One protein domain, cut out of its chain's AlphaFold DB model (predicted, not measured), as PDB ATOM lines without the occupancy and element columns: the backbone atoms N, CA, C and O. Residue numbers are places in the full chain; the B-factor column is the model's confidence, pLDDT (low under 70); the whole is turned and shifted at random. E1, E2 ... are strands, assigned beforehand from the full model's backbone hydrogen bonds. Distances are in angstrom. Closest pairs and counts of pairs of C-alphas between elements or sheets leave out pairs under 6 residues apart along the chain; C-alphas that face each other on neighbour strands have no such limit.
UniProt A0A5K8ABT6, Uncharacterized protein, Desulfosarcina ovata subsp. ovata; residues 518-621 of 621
ATOM      1  N   LEU A 518      21.815   1.835  44.065       93.00
ATOM      2  CA  LEU A 518      22.835   1.412  43.104       93.00
ATOM      3  C   LEU A 518      22.307   0.287  42.201       93.00
ATOM      4  O   LEU A 518      21.923  -0.790  42.660       93.00
ATOM      5  N   ILE A 519      22.354   0.512  40.887       95.06
ATOM      6  CA  ILE A 519      21.977  -0.476  39.865       95.06
ATOM      7  C   ILE A 519      23.205  -1.254  39.384       95.06
ATOM      8  O   ILE A 519      23.129  -2.461  39.142       95.06
ATOM      9  N   SER A 520      24.337  -0.574  39.200       93.38
ATOM     10  CA  SER A 520      25.595  -1.177  38.745       93.38
ATOM     11  C   SER A 520      26.764  -0.232  39.032       93.38
ATOM     12  O   SER A 520      26.581   0.971  38.850       93.38
ATOM     13  N   PRO A 521      27.952  -0.732  39.419       91.75
ATOM     14  CA  PRO A 521      28.311  -2.135  39.643       91.75
ATOM     15  C   PRO A 521      27.915  -2.635  41.040       91.75
ATOM     16  O   PRO A 521      28.162  -1.979  42.037       91.75
ATOM     17  N   THR A 522      27.359  -3.843  41.131       89.31
ATOM     18  CA  THR A 522      26.889  -4.442  42.403       89.31
ATOM     19  C   THR A 522      27.884  -5.423  43.021       89.31
ATOM     20  O   THR A 522      27.693  -5.899  44.140       89.31
ATOM     21  N   THR A 523      28.956  -5.762  42.301       87.44
ATOM     22  CA  THR A 523      30.006  -6.669  42.782       87.44
ATOM     23  C   THR A 523      31.381  -6.209  42.319       87.44
ATOM     24  O   THR A 523      31.520  -5.570  41.275       87.44
ATOM     25  N   LEU A 524      32.430  -6.619  43.033       85.31
ATOM     26  CA  LEU A 524      33.810  -6.291  42.667       85.31
ATOM     27  C   LEU A 524      34.201  -6.812  41.268       85.31
ATOM     28  O   LEU A 524      35.025  -6.217  40.580       85.31
ATOM     29  N   ALA A 525      33.584  -7.914  40.824       84.62
ATOM     30  CA  ALA A 525      33.840  -8.517  39.515       84.62
ATOM     31  C   ALA A 525      33.331  -7.674  38.330       84.62
ATOM     32  O   ALA A 525      33.743  -7.921  37.196       84.62
ATOM     33  N   GLU A 526      32.440  -6.713  38.582       87.00
ATOM     34  CA  GLU A 526      31.904  -5.792  37.575       87.00
ATOM     35  C   GLU A 526      32.807  -4.565  37.364       87.00
ATOM     36  O   GLU A 526      32.654  -3.862  36.367       87.00
ATOM     37  N   LEU A 527      33.798  -4.342  38.238       85.69
ATOM     38  CA  LEU A 527      34.777  -3.264  38.095       85.69
ATOM     39  C   LEU A 527      35.853  -3.623  37.055       85.69
ATOM     40  O   LEU A 527      36.779  -4.400  37.320       85.69
ATOM     41  N   ASP A 528      35.764  -3.021  35.868       79.94
ATOM     42  CA  ASP A 528      36.770  -3.140  34.802       79.94
ATOM     43  C   ASP A 528      37.948  -2.176  35.036       79.94
ATOM     44  O   ASP A 528      38.072  -1.139  34.387       79.94
ATOM     45  N   ILE A 529      38.803  -2.504  36.014       79.56
ATOM     46  CA  ILE A 529      39.977  -1.699  36.393       79.56
ATOM     47  C   ILE A 529      41.281  -2.432  36.003       79.56
ATOM     48  O   ILE A 529      41.496  -3.569  36.449       79.56
ATOM     49  N   PRO A 530      42.195  -1.806  35.227       83.44
ATOM     50  CA  PRO A 530      42.105  -0.453  34.668       83.44
ATOM     51  C   PRO A 530      41.226  -0.411  33.407       83.44
ATOM     52  O   PRO A 530      41.357  -1.264  32.528       83.44
ATOM     53  N   GLY A 531      40.395   0.619  33.279       86.94
ATOM     54  CA  GLY A 531      39.418   0.747  32.198       86.94
ATOM     55  C   GLY A 531      38.397   1.844  32.481       86.94
ATOM     56  O   GLY A 531      38.695   2.804  33.186       86.94
ATOM     57  N   THR A 532      37.193   1.708  31.935       90.56
ATOM     58  CA  THR A 532      36.082   2.621  32.228       90.56
ATOM     59  C   THR A 532      35.084   1.907  33.122       90.56
ATOM     60  O   THR A 532      34.568   0.857  32.743       90.56
ATOM     61  N   VAL A 533      34.803   2.483  34.288       90.06
ATOM     62  CA  VAL A 533      33.772   1.989  35.204       90.06
ATOM     63  C   VAL A 533      32.555   2.889  35.060       90.06
ATOM     64  O   VAL A 533      32.648   4.083  35.316       90.06
ATOM     65  N   THR A 534      31.425   2.328  34.633       94.56
ATOM     66  CA  THR A 534      30.144   3.043  34.635       94.56
ATOM     67  C   THR A 534      29.400   2.719  35.918       94.56
ATOM     68  O   THR A 534      29.133   1.549  36.186       94.56
ATOM     69  N   VAL A 535      29.070   3.758  36.675       94.88
ATOM     70  CA  VAL A 535      28.199   3.696  37.847       94.88
ATOM     71  C   VAL A 535      26.817   4.180  37.420       94.88
ATOM     72  O   VAL A 535      26.702   5.157  36.684       94.88
ATOM     73  N   SER A 536      25.770   3.462  37.815       95.88
ATOM     74  CA  SER A 536      24.374   3.784  37.505       95.88
ATOM     75  C   SER A 536      23.489   3.497  38.704       95.88
ATOM     76  O   SER A 536      23.720   2.510  39.410       95.88
ATOM     77  N   TRP A 537      22.467   4.320  38.890       94.62
ATOM     78  CA  TRP A 537      21.599   4.301  40.061       94.62
ATOM     79  C   TRP A 537      20.149   4.597  39.685       94.62
ATOM     80  O   TRP A 537      19.827   4.929  38.543       94.62
ATOM     81  N   GLN A 538      19.272   4.416  40.662       92.31
ATOM     82  CA  GLN A 538      17.904   4.898  40.663       92.31
ATOM     83  C   GLN A 538      17.797   5.991  41.728       92.31
ATOM     84  O   GLN A 538      18.254   5.769  42.849       92.31
ATOM     85  N   ASN A 539      17.197   7.132  41.384       89.38
ATOM     86  CA  ASN A 539      16.911   8.182  42.360       89.38
ATOM     87  C   ASN A 539      15.908   7.676  43.422       89.38
ATOM     88  O   ASN A 539      15.159   6.723  43.143       89.38
ATOM     89  N   PRO A 540      15.894   8.297  44.612       86.25
ATOM     90  CA  PRO A 540      14.864   8.092  45.627       86.25
ATOM     91  C   PRO A 540      13.441   8.268  45.079       86.25
ATOM     92  O   PRO A 540      13.228   8.758  43.966       86.25
ATOM     93  N   SER A 541      12.446   7.818  45.842       80.44
ATOM     94  CA  SER A 541      11.033   7.922  45.439       80.44
ATOM     95  C   SER A 541      10.122   8.535  46.498       80.44
ATOM     96  O   SER A 541       8.908   8.328  46.429       80.44
ATOM     97  N   ASN A 542      10.698   9.227  47.477       76.62
ATOM     98  CA  ASN A 542       9.973   9.917  48.537       76.62
ATOM     99  C   ASN A 542       9.953  11.437  48.295       76.62
ATOM    100  O   ASN A 542      10.433  11.913  47.273       76.62
ATOM    101  N   GLU A 543       9.377  12.179  49.235       69.00
ATOM    102  CA  GLU A 543       9.247  13.643  49.186       69.00
ATOM    103  C   GLU A 543      10.470  14.415  49.703       69.00
ATOM    104  O   GLU A 543      10.493  15.633  49.625       69.00
ATOM    105  N   TYR A 544      11.481  13.727  50.240       68.25
ATOM    106  CA  TYR A 544      12.620  14.373  50.900       68.25
ATOM    107  C   TYR A 544      13.787  14.654  49.947       68.25
ATOM    108  O   TYR A 544      14.720  15.348  50.328       68.25
ATOM    109  N   THR A 545      13.800  14.050  48.755       67.50
ATOM    110  CA  THR A 545      14.950  14.086  47.842       67.50
ATOM    111  C   THR A 545      14.518  13.987  46.389       67.50
ATOM    112  O   THR A 545      13.715  13.126  46.030       67.50
ATOM    113  N   ASP A 546      15.131  14.806  45.535       68.50
ATOM    114  CA  ASP A 546      14.719  14.926  44.134       68.50
ATOM    115  C   ASP A 546      15.745  14.338  43.147       68.50
ATOM    116  O   ASP A 546      15.377  13.735  42.129       68.50
ATOM    117  N   PHE A 547      17.046  14.446  43.441       80.44
ATOM    118  CA  PHE A 547      18.111  14.058  42.509       80.44
ATOM    119  C   PHE A 547      19.411  13.633  43.199       80.44
ATOM    120  O   PHE A 547      19.672  13.922  44.364       80.44
ATOM    121  N   VAL A 548      20.253  12.922  42.438       85.75
ATOM    122  CA  VAL A 548      21.646  12.664  42.821       85.75
ATOM    123  C   VAL A 548      22.481  13.879  42.467       85.75
ATOM    124  O   VAL A 548      22.491  14.321  41.317       85.75
ATOM    125  N   ASP A 549      23.190  14.386  43.461       84.81
ATOM    126  CA  ASP A 549      24.086  15.525  43.325       84.81
ATOM    127  C   ASP A 549      25.511  15.050  43.006       84.81
ATOM    128  O   ASP A 549      26.167  15.519  42.072       84.81
ATOM    129  N   TRP A 550      25.955  14.006  43.702       88.75
ATOM    130  CA  TRP A 550      27.354  13.620  43.690       88.75
ATOM    131  C   TRP A 550      27.547  12.103  43.730       88.75
ATOM    132  O   TRP A 550      26.789  11.352  44.350       88.75
ATOM    133  N   VAL A 551      28.576  11.621  43.028       90.31
ATOM    134  CA  VAL A 551      28.949  10.201  43.005       90.31
ATOM    135  C   VAL A 551      30.455  10.053  43.123       90.31
ATOM    136  O   VAL A 551      31.200  10.603  42.304       90.31
ATOM    137  N   ASP A 552      30.910   9.190  44.031       90.19
ATOM    138  CA  ASP A 552      32.289   8.716  44.052       90.19
ATOM    139  C   ASP A 552      32.453   7.217  43.857       90.19
ATOM    140  O   ASP A 552      31.620   6.365  44.163       90.19
ATOM    141  N   LEU A 553      33.637   6.901  43.357       87.44
ATOM    142  CA  LEU A 553      34.208   5.579  43.312       87.44
ATOM    143  C   LEU A 553      35.545   5.609  44.050       87.44
ATOM    144  O   LEU A 553      36.523   6.212  43.589       87.44
ATOM    145  N   SER A 554      35.621   4.878  45.155       85.75
ATOM    146  CA  SER A 554      36.808   4.808  45.999       85.75
ATOM    147  C   SER A 554      37.246   3.365  46.284       85.75
ATOM    148  O   SER A 554      36.477   2.404  46.233       85.75
ATOM    149  N   TRP A 555      38.548   3.148  46.496       80.44
ATOM    150  CA  TRP A 555      39.079   1.829  46.860       80.44
ATOM    151  C   TRP A 555      40.401   1.901  47.621       80.44
ATOM    152  O   TRP A 555      41.232   2.798  47.444       80.44
ATOM    153  N   TRP A 556      40.642   0.858  48.413       66.44
ATOM    154  CA  TRP A 556      41.839   0.721  49.234       66.44
ATOM    155  C   TRP A 556      42.967  -0.030  48.537       66.44
ATOM    156  O   TRP A 556      42.767  -1.071  47.899       66.44
ATOM    157  N   ASN A 557      44.198   0.462  48.709       63.25
ATOM    158  CA  ASN A 557      45.405  -0.258  48.321       63.25
ATOM    159  C   ASN A 557      46.529  -0.134  49.375       63.25
ATOM    160  O   ASN A 557      46.467   0.653  50.311       63.25
ATOM    161  N   TYR A 558      47.596  -0.930  49.226       49.19
ATOM    162  CA  TYR A 558      48.736  -0.965  50.165       49.19
ATOM    163  C   TYR A 558      49.526   0.359  50.295       49.19
ATOM    164  O   TYR A 558      50.357   0.473  51.195       49.19
ATOM    165  N   ASN A 559      49.312   1.317  49.392       52.50
ATOM    166  CA  ASN A 559      49.941   2.638  49.350       52.50
ATOM    167  C   ASN A 559      48.979   3.777  49.751       52.50
ATOM    168  O   ASN A 559      49.394   4.931  49.671       52.50
ATOM    169  N   GLY A 560      47.742   3.467  50.154       59.16
ATOM    170  CA  GLY A 560      46.706   4.438  50.515       59.16
ATOM    171  C   GLY A 560      45.443   4.310  49.665       59.16
ATOM    172  O   GLY A 560      45.318   3.409  48.830       59.16
ATOM    173  N   ASP A 561      44.525   5.235  49.887       66.19
ATOM    174  CA  ASP A 561      43.185   5.222  49.315       66.19
ATOM    175  C   ASP A 561      43.212   5.956  47.970       66.19
ATOM    176  O   ASP A 561      44.008   6.872  47.752       66.19
ATOM    177  N   THR A 562      42.421   5.506  47.002       77.06
ATOM    178  CA  THR A 562      42.194   6.252  45.758       77.06
ATOM    179  C   THR A 562      40.711   6.536  45.649       77.06
ATOM    180  O   THR A 562      39.923   5.606  45.779       77.06
ATOM    181  N   ARG A 563      40.366   7.802  45.414       82.44
ATOM    182  CA  ARG A 563      39.005   8.303  45.206       82.44
ATOM    183  C   ARG A 563      38.947   8.969  43.835       82.44
ATOM    184  O   ARG A 563      39.927   9.590  43.408       82.44
ATOM    185  N   MET A 564      37.849   8.746  43.137       87.50
ATOM    186  CA  MET A 564      37.447   9.454  41.932       87.50
ATOM    187  C   MET A 564      36.003   9.870  42.131       87.50
ATOM    188  O   MET A 564      35.205   9.061  42.581       87.50
ATOM    189  N   ASP A 565      35.692  11.093  41.768       89.00
ATOM    190  CA  ASP A 565      34.422  11.740  42.037       89.00
ATOM    191  C   ASP A 565      33.914  12.447  40.777       89.00
ATOM    192  O   ASP A 565      34.668  12.693  39.826       89.00
ATOM    193  N   SER A 566      32.603  12.633  40.719       89.31
ATOM    194  CA  SER A 566      31.898  13.305  39.637       89.31
ATOM    195  C   SER A 566      30.693  14.008  40.234       89.31
ATOM    196  O   SER A 566      29.891  13.360  40.900       89.31
ATOM    197  N   ASP A 567      30.544  15.281  39.900       88.69
ATOM    198  CA  ASP A 567      29.357  16.072  40.220       88.69
ATOM    199  C   ASP A 567      28.301  15.919  39.121       88.69
ATOM    200  O   ASP A 567      28.614  15.521  37.982       88.69
ATOM    201  N   ASN A 568      27.054  16.253  39.450       88.00
ATOM    202  CA  ASN A 568      25.969  16.293  38.485       88.00
ATOM    203  C   ASN A 568      26.279  17.320  37.377       88.00
ATOM    204  O   ASN A 568      26.503  18.499  37.645       88.00
ATOM    205  N   PRO A 569      26.301  16.927  36.091       87.19
ATOM    206  CA  PRO A 569      26.641  17.848  35.012       87.19
ATOM    207  C   PRO A 569      25.625  18.984  34.833       87.19
ATOM    208  O   PRO A 569      25.972  19.983  34.203       87.19
ATOM    209  N   ALA A 570      24.398  18.843  35.347       83.81
ATOM    210  CA  ALA A 570      23.386  19.892  35.278       83.81
ATOM    211  C   ALA A 570      23.774  21.145  36.087       83.81
ATOM    212  O   ALA A 570      23.321  22.231  35.735       83.81
ATOM    213  N   TRP A 571      24.704  21.040  37.047       75.31
ATOM    214  CA  TRP A 571      25.283  22.204  37.734       75.31
ATOM    215  C   TRP A 571      25.981  23.184  36.794       75.31
ATOM    216  O   TRP A 571      25.978  24.384  37.033       75.31
ATOM    217  N   LEU A 572      26.573  22.681  35.708       74.69
ATOM    218  CA  LEU A 572      27.308  23.497  34.737       74.69
ATOM    219  C   LEU A 572      26.530  23.702  33.427       74.69
ATOM    220  O   LEU A 572      27.005  24.386  32.518       74.69
ATOM    221  N   ASP A 573      25.365  23.068  33.287       76.31
ATOM    222  CA  ASP A 573      24.535  23.120  32.086       76.31
ATOM    223  C   ASP A 573      23.054  23.063  32.463       76.31
ATOM    224  O   ASP A 573      22.434  22.000  32.489       76.31
ATOM    225  N   SER A 574      22.469  24.243  32.657       69.00
ATOM    226  CA  SER A 574      21.055  24.434  32.998       69.00
ATOM    227  C   SER A 574      20.058  23.979  31.926       69.00
ATOM    228  O   SER A 574      18.846  24.093  32.104       69.00
ATOM    229  N   SER A 575      20.530  23.476  30.778       78.38
ATOM    230  CA  SER A 575      19.668  22.798  29.806       78.38
ATOM    231  C   SER A 575      19.409  21.326  30.138       78.38
ATOM    232  O   SER A 575      18.572  20.697  29.481       78.38
ATOM    233  N   LEU A 576      20.129  20.779  31.119       82.06
ATOM    234  CA  LEU A 576      19.941  19.443  31.665       82.06
ATOM    235  C   LEU A 576      19.037  19.505  32.898       82.06
ATOM    236  O   LEU A 576      19.072  20.465  33.658       82.06
ATOM    237  N   ASP A 577      18.236  18.462  33.082       83.50
ATOM    238  CA  ASP A 577      17.457  18.253  34.299       83.50
ATOM    239  C   ASP A 577      18.334  17.505  35.318       83.50
ATOM    240  O   ASP A 577      18.949  16.490  34.965       83.50
ATOM    241  N   LEU A 578      18.411  17.999  36.559       82.88
ATOM    242  CA  LEU A 578      19.182  17.377  37.644       82.88
ATOM    243  C   LEU A 578      18.735  15.926  37.877       82.88
ATOM    244  O   LEU A 578      19.577  15.038  38.047       82.88
ATOM    245  N   ALA A 579      17.428  15.657  37.781       86.31
ATOM    246  CA  ALA A 579      16.848  14.338  38.010       86.31
ATOM    247  C   ALA A 579      17.159  13.329  36.886       86.31
ATOM    248  O   ALA A 579      17.111  12.116  37.112       86.31
ATOM    249  N   ASP A 580      17.519  13.794  35.683       90.38
ATOM    250  CA  ASP A 580      17.852  12.929  34.542       90.38
ATOM    251  C   ASP A 580      19.258  12.304  34.655       90.38
ATOM    252  O   ASP A 580      19.587  11.350  33.930       90.38
ATOM    253  N   TRP A 581      20.114  12.803  35.553       93.12
ATOM    254  CA  TRP A 581      21.440  12.235  35.768       93.12
ATOM    255  C   TRP A 581      21.360  10.964  36.619       93.12
ATOM    256  O   TRP A 581      21.310  11.002  37.842       93.12
ATOM    257  N   THR A 582      21.355   9.805  35.951       94.12
ATOM    258  CA  THR A 582      21.252   8.487  36.613       94.12
ATOM    259  C   THR A 582      22.431   7.546  36.327       94.12
ATOM    260  O   THR A 582      22.354   6.329  36.548       94.12
ATOM    261  N   SER A 583      23.507   8.065  35.728       95.12
ATOM    262  CA  SER A 583      24.746   7.315  35.501       95.12
ATOM    263  C   SER A 583      25.938   8.223  35.196       95.12
ATOM    264  O   SER A 583      25.801   9.187  34.442       95.12
ATOM    265  N   THR A 584      27.129   7.838  35.655       95.69
ATOM    266  CA  THR A 584      28.404   8.478  35.301       95.69
ATOM    267  C   THR A 584      29.489   7.441  35.002       95.69
ATOM    268  O   THR A 584      29.354   6.256  35.318       95.69
ATOM    269  N   ALA A 585      30.560   7.854  34.323       94.06
ATOM    270  CA  ALA A 585      31.647   6.971  33.917       94.06
ATOM    271  C   ALA A 585      33.013   7.496  34.374       94.06
ATOM    272  O   ALA A 585      33.449   8.564  33.954       94.06
ATOM    273  N   PHE A 586      33.732   6.678  35.139       91.19
ATOM    274  CA  PHE A 586      35.069   6.975  35.644       91.19
ATOM    275  C   PHE A 586      36.153   6.339  34.767       91.19
ATOM    276  O   PHE A 586      36.121   5.135  34.483       91.19
ATOM    277  N   ASP A 587      37.148   7.129  34.352       89.88
ATOM    278  CA  ASP A 587      38.336   6.632  33.649       89.88
ATOM    279  C   ASP A 587      39.418   6.185  34.645       89.88
ATOM    280  O   ASP A 587      40.209   6.972  35.162       89.88
ATOM    281  N   THR A 588      39.492   4.875  34.865       85.50
ATOM    282  CA  THR A 588      40.489   4.220  35.724       85.50
ATOM    283  C   THR A 588      41.718   3.733  34.944       85.50
ATOM    284  O   THR A 588      42.540   2.971  35.457       85.50
ATOM    285  N   SER A 589      41.890   4.141  33.682       84.56
ATOM    286  CA  SER A 589      42.998   3.675  32.836       84.56
ATOM    287  C   SER A 589      44.374   4.141  33.321       84.56
ATOM    288  O   SER A 589      45.378   3.452  33.108       84.56
ATOM    289  N   ALA A 590      44.430   5.294  33.995       76.88
ATOM    290  CA  ALA A 590      45.640   5.821  34.620       76.88
ATOM    291  C   ALA A 590      46.006   5.094  35.929       76.88
ATOM    292  O   ALA A 590      47.117   5.264  36.446       76.88
ATOM    293  N   THR A 591      45.104   4.267  36.462       69.12
ATOM    294  CA  THR A 591      45.289   3.595  37.741       69.12
ATOM    295  C   THR A 591      46.252   2.414  37.608       69.12
ATOM    296  O   THR A 591      46.169   1.590  36.702       69.12
ATOM    297  N   THR A 592      47.195   2.294  38.545       66.06
ATOM    298  CA  THR A 592      48.252   1.261  38.510       66.06
ATOM    299  C   THR A 592      47.821  -0.106  39.065       66.06
ATOM    300  O   THR A 592      48.655  -1.001  39.219       66.06
ATOM    301  N   ILE A 593      46.533  -0.287  39.367       64.19
ATOM    302  CA  ILE A 593      45.989  -1.448  40.082       64.19
ATOM    303  C   ILE A 593      45.359  -2.439  39.099       64.19
ATOM    304  O   ILE A 593      44.672  -2.048  38.165       64.19
ATOM    305  N   THR A 594      45.594  -3.739  39.318       61.62
ATOM    306  CA  THR A 594      45.089  -4.844  38.473       61.62
ATOM    307  C   THR A 594      43.878  -5.594  39.044       61.62
ATOM    308  O   THR A 594      43.580  -6.660  38.524       61.62
ATOM    309  N   GLN A 595      43.248  -5.079  40.109       63.44
ATOM    310  CA  GLN A 595      41.881  -5.308  40.643       63.44
ATOM    311  C   GLN A 595      41.892  -4.944  42.151       63.44
ATOM    312  O   GLN A 595      42.877  -5.289  42.818       63.44
ATOM    313  N   PRO A 596      40.882  -4.237  42.700       67.38
ATOM    314  CA  PRO A 596      40.881  -3.825  44.110       67.38
ATOM    315  C   PRO A 596      40.746  -5.029  45.059       67.38
ATOM    316  O   PRO A 596      40.268  -6.085  44.662       67.38
ATOM    317  N   THR A 597      41.166  -4.894  46.322       68.19
ATOM    318  CA  THR A 597      40.860  -5.883  47.387       68.19
ATOM    319  C   THR A 597      39.549  -5.592  48.123       68.19
ATOM    320  O   THR A 597      39.126  -6.388  48.956       68.19
ATOM    321  N   GLY A 598      38.953  -4.448  47.813       75.31
ATOM    322  CA  GLY A 598      37.677  -3.921  48.270       75.31
ATOM    323  C   GLY A 598      37.488  -2.578  47.569       75.31
ATOM    324  O   GLY A 598      38.484  -1.902  47.282       75.31
ATOM    325  N   ALA A 599      36.254  -2.238  47.238       79.31
ATOM    326  CA  ALA A 599      35.888  -0.945  46.676       79.31
ATOM    327  C   ALA A 599      34.624  -0.455  47.381       79.31
ATOM    328  O   ALA A 599      33.817  -1.275  47.820       79.31
ATOM    329  N   CYS A 600      34.467   0.853  47.483       84.94
ATOM    330  CA  CYS A 600      33.234   1.493  47.897       84.94
ATOM    331  C   CYS A 600      32.759   2.449  46.804       84.94
ATOM    332  O   CYS A 600      33.553   2.965  46.013       84.94
ATOM    333  N   ILE A 601      31.445   2.592  46.715       85.19
ATOM    334  CA  ILE A 601      30.780   3.565  45.855       85.19
ATOM    335  C   ILE A 601      29.870   4.366  46.766       85.19
ATOM    336  O   ILE A 601      28.942   3.777  47.328       85.19
ATOM    337  N   GLY A 602      30.166   5.649  46.935       83.62
ATOM    338  CA  GLY A 602      29.246   6.609  47.526       83.62
ATOM    339  C   GLY A 602      28.381   7.215  46.427       83.62
ATOM    340  O   GLY A 602      28.847   7.521  45.326       83.62
ATOM    341  N   ILE A 603      27.085   7.298  46.694       83.19
ATOM    342  CA  ILE A 603      26.118   8.036  45.887       83.19
ATOM    343  C   ILE A 603      25.382   8.937  46.862       83.19
ATOM    344  O   ILE A 603      24.704   8.432  47.756       83.19
ATOM    345  N   GLN A 604      25.512  10.239  46.674       80.88
ATOM    346  CA  GLN A 604      24.895  11.245  47.518       80.88
ATOM    347  C   GLN A 604      23.784  11.944  46.739       80.88
ATOM    348  O   GLN A 604      23.938  12.338  45.580       80.88
ATOM    349  N   THR A 605      22.635  12.045  47.380       75.94
ATOM    350  CA  THR A 605      21.497  12.851  46.950       75.94
ATOM    351  C   THR A 605      21.366  14.029  47.892       75.94
ATOM    352  O   THR A 605      21.569  13.874  49.094       75.94
ATOM    353  N   GLN A 606      20.969  15.170  47.352       68.81
ATOM    354  CA  GLN A 606      20.617  16.347  48.131       68.81
ATOM    355  C   GLN A 606      19.175  16.729  47.792       68.81
ATOM    356  O   GLN A 606      18.711  16.499  46.669       68.81
ATOM    357  N   SER A 607      18.449  17.265  48.772       61.81
ATOM    358  CA  SER A 607      17.184  17.948  48.503       61.81
ATOM    359  C   SER A 607      17.439  19.303  47.845       61.81
ATOM    360  O   SER A 607      18.364  20.019  48.222       61.81
ATOM    361  N   GLU A 608      16.591  19.699  46.895       51.94
ATOM    362  CA  GLU A 608      16.668  21.034  46.301       51.94
ATOM    363  C   GLU A 608      16.248  22.137  47.295       51.94
ATOM    364  O   GLU A 608      16.614  23.297  47.089       51.94
ATOM    365  N   THR A 609      15.501  21.812  48.356       50.47
ATOM    366  CA  THR A 609      14.783  22.811  49.172       50.47
ATOM    367  C   THR A 609      15.248  22.953  50.620       50.47
ATOM    368  O   THR A 609      14.977  23.998  51.212       50.47
ATOM    369  N   ASP A 610      15.931  21.949  51.183       56.62
ATOM    370  CA  ASP A 610      15.993  21.771  52.647       56.62
ATOM    371  C   ASP A 610      17.409  21.681  53.258       56.62
ATOM    372  O   ASP A 610      17.503  21.434  54.461       56.62
ATOM    373  N   ASP A 611      18.490  21.843  52.481       64.88
ATOM    374  CA  ASP A 611      19.889  21.593  52.914       64.88
ATOM    375  C   ASP A 611      20.018  20.317  53.772       64.88
ATOM    376  O   ASP A 611      20.640  20.275  54.832       64.88
ATOM    377  N   PHE A 612      19.331  19.263  53.324       80.06
ATOM    378  CA  PHE A 612      19.352  17.948  53.945       80.06
ATOM    379  C   PHE A 612      19.944  16.951  52.955       80.06
ATOM    380  O   PHE A 612      19.455  16.792  51.827       80.06
ATOM    381  N   GLU A 613      20.982  16.251  53.392       85.88
ATOM    382  CA  GLU A 613      21.733  15.317  52.568       85.88
ATOM    383  C   GLU A 613      21.360  13.866  52.873       85.88
ATOM    384  O   GLU A 613      21.158  13.454  54.019       85.88
ATOM    385  N   PHE A 614      21.285  13.057  51.822       88.94
ATOM    386  CA  PHE A 614      21.115  11.616  51.927       88.94
ATOM    387  C   PHE A 614      22.262  10.929  51.188       88.94
ATOM    388  O   PHE A 614      22.337  10.954  49.959       88.94
ATOM    389  N   GLU A 615      23.144  10.257  51.919       90.12
ATOM    390  CA  GLU A 615      24.271   9.521  51.351       90.12
ATOM    391  C   GLU A 615      24.003   8.012  51.375       90.12
ATOM    392  O   GLU A 615      23.544   7.441  52.367       90.12
ATOM    393  N   THR A 616      24.321   7.312  50.285       92.00
ATOM    394  CA  THR A 616      24.366   5.846  50.268       92.00
ATOM    395  C   THR A 616      25.735   5.315  49.899       92.00
ATOM    396  O   THR A 616      26.254   5.582  48.817       92.00
ATOM    397  N   ILE A 617      26.273   4.443  50.749       91.25
ATOM    398  CA  ILE A 617      27.604   3.860  50.588       91.25
ATOM    399  C   ILE A 617      27.501   2.359  50.379       91.25
ATOM    400  O   ILE A 617      27.110   1.593  51.266       91.25
ATOM    401  N   TYR A 618      27.957   1.913  49.218       92.06
ATOM    402  CA  TYR A 618      27.982   0.511  48.832       92.06
ATOM    403  C   TYR A 618      29.391  -0.054  48.942       92.06
ATOM    404  O   TYR A 618      30.264   0.273  48.141       92.06
ATOM    405  N   TYR A 619      29.611  -0.979  49.876       89.81
ATOM    406  CA  TYR A 619      30.853  -1.748  49.944       89.81
ATOM    407  C   TYR A 619      30.776  -2.987  49.047       89.81
ATOM    408  O   TYR A 619      29.970  -3.898  49.257       89.81
ATOM    409  N   LEU A 620      31.673  -3.046  48.066       86.31
ATOM    410  CA  LEU A 620      31.788  -4.131  47.101       86.31
ATOM    411  C   LEU A 620      32.862  -5.133  47.548       86.31
ATOM    412  O   LEU A 620      34.034  -4.778  47.724       86.31
ATOM    413  N   TYR A 621      32.460  -6.401  47.688       77.81
ATOM    414  CA  TYR A 621      33.316  -7.521  48.108       77.81
ATOM    415  C   TYR A 621      33.598  -8.535  46.995       77.81
ATOM    416  O   TYR A 621      32.741  -8.716  46.093       77.81
TER     417      TYR A 621
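Overview. This is residues 518 to 621 of the 621 residues of an uncharacterized protein of Desulfosarcina ovata subsp. ovata (UniProt A0A5K8ABT6). Two sheets lie face to face as a sandwich, their strands crossed at 43 degrees: a larger, twisted sheet E4 - E3 - E6 - E7 and a smaller one, E1 - E2 - E5. The printed part has 104 residues with seven named strands, E1 to E7 in chain order, and no named helix; both sheets are all antiparallel. The class is all strand, though under half of the residues, 51, are in named strands. The whole is compact, with a radius of gyration of the C-alphas of 14.4 A, and elongated, spanning 41 by 25 by 22 A.

Along the chain. E1, residues 518 to 520, begins at C-alpha 518 (22.835, 1.412, 43.104). E2 is residues 532 to 538, 20.2 A; E3 547 to 557, 31.4 A; E4 560 to 567, 23.3 A; E5 583 to 587; E6 599 to 606, 23.1 A. E7, residues 612 to 620, 26.2 A, ends at C-alpha 620 (31.788, -4.131, 47.101).

Arrangement. In the larger sheet, hairpin E3 and E4 has N 553 and O 564 at 2.8 A. E3 and E6 have N 554 and O 600 at 2.9 A. Hairpin E6 and E7 has N 603 and O 616 at 2.9 A. In the smaller sheet, E2 pairs staggered: with E5 over 532 to 536, N 535 and O 584 at 2.9 A, and with E1, its hairpin partner, over 536 to 537, N 519 and O 536 at 2.8 A. Between the sheets, the closest C-alphas of E4 and E5, Met 564 and Phe 586, are 7.2 A apart.

Size, cuts and confidence. The farthest C-alphas, Tyr 558 and Ser 575, are 42.7 A apart. The printed part has no cut. Links E1 to E2, E4 to E5 and E5 to E6 are long. Mean pLDDT of the printed part is 81.0; it is under 70 at residues 543 to 546, 556 to 561, 574, 591 to 597 and 606 to 611.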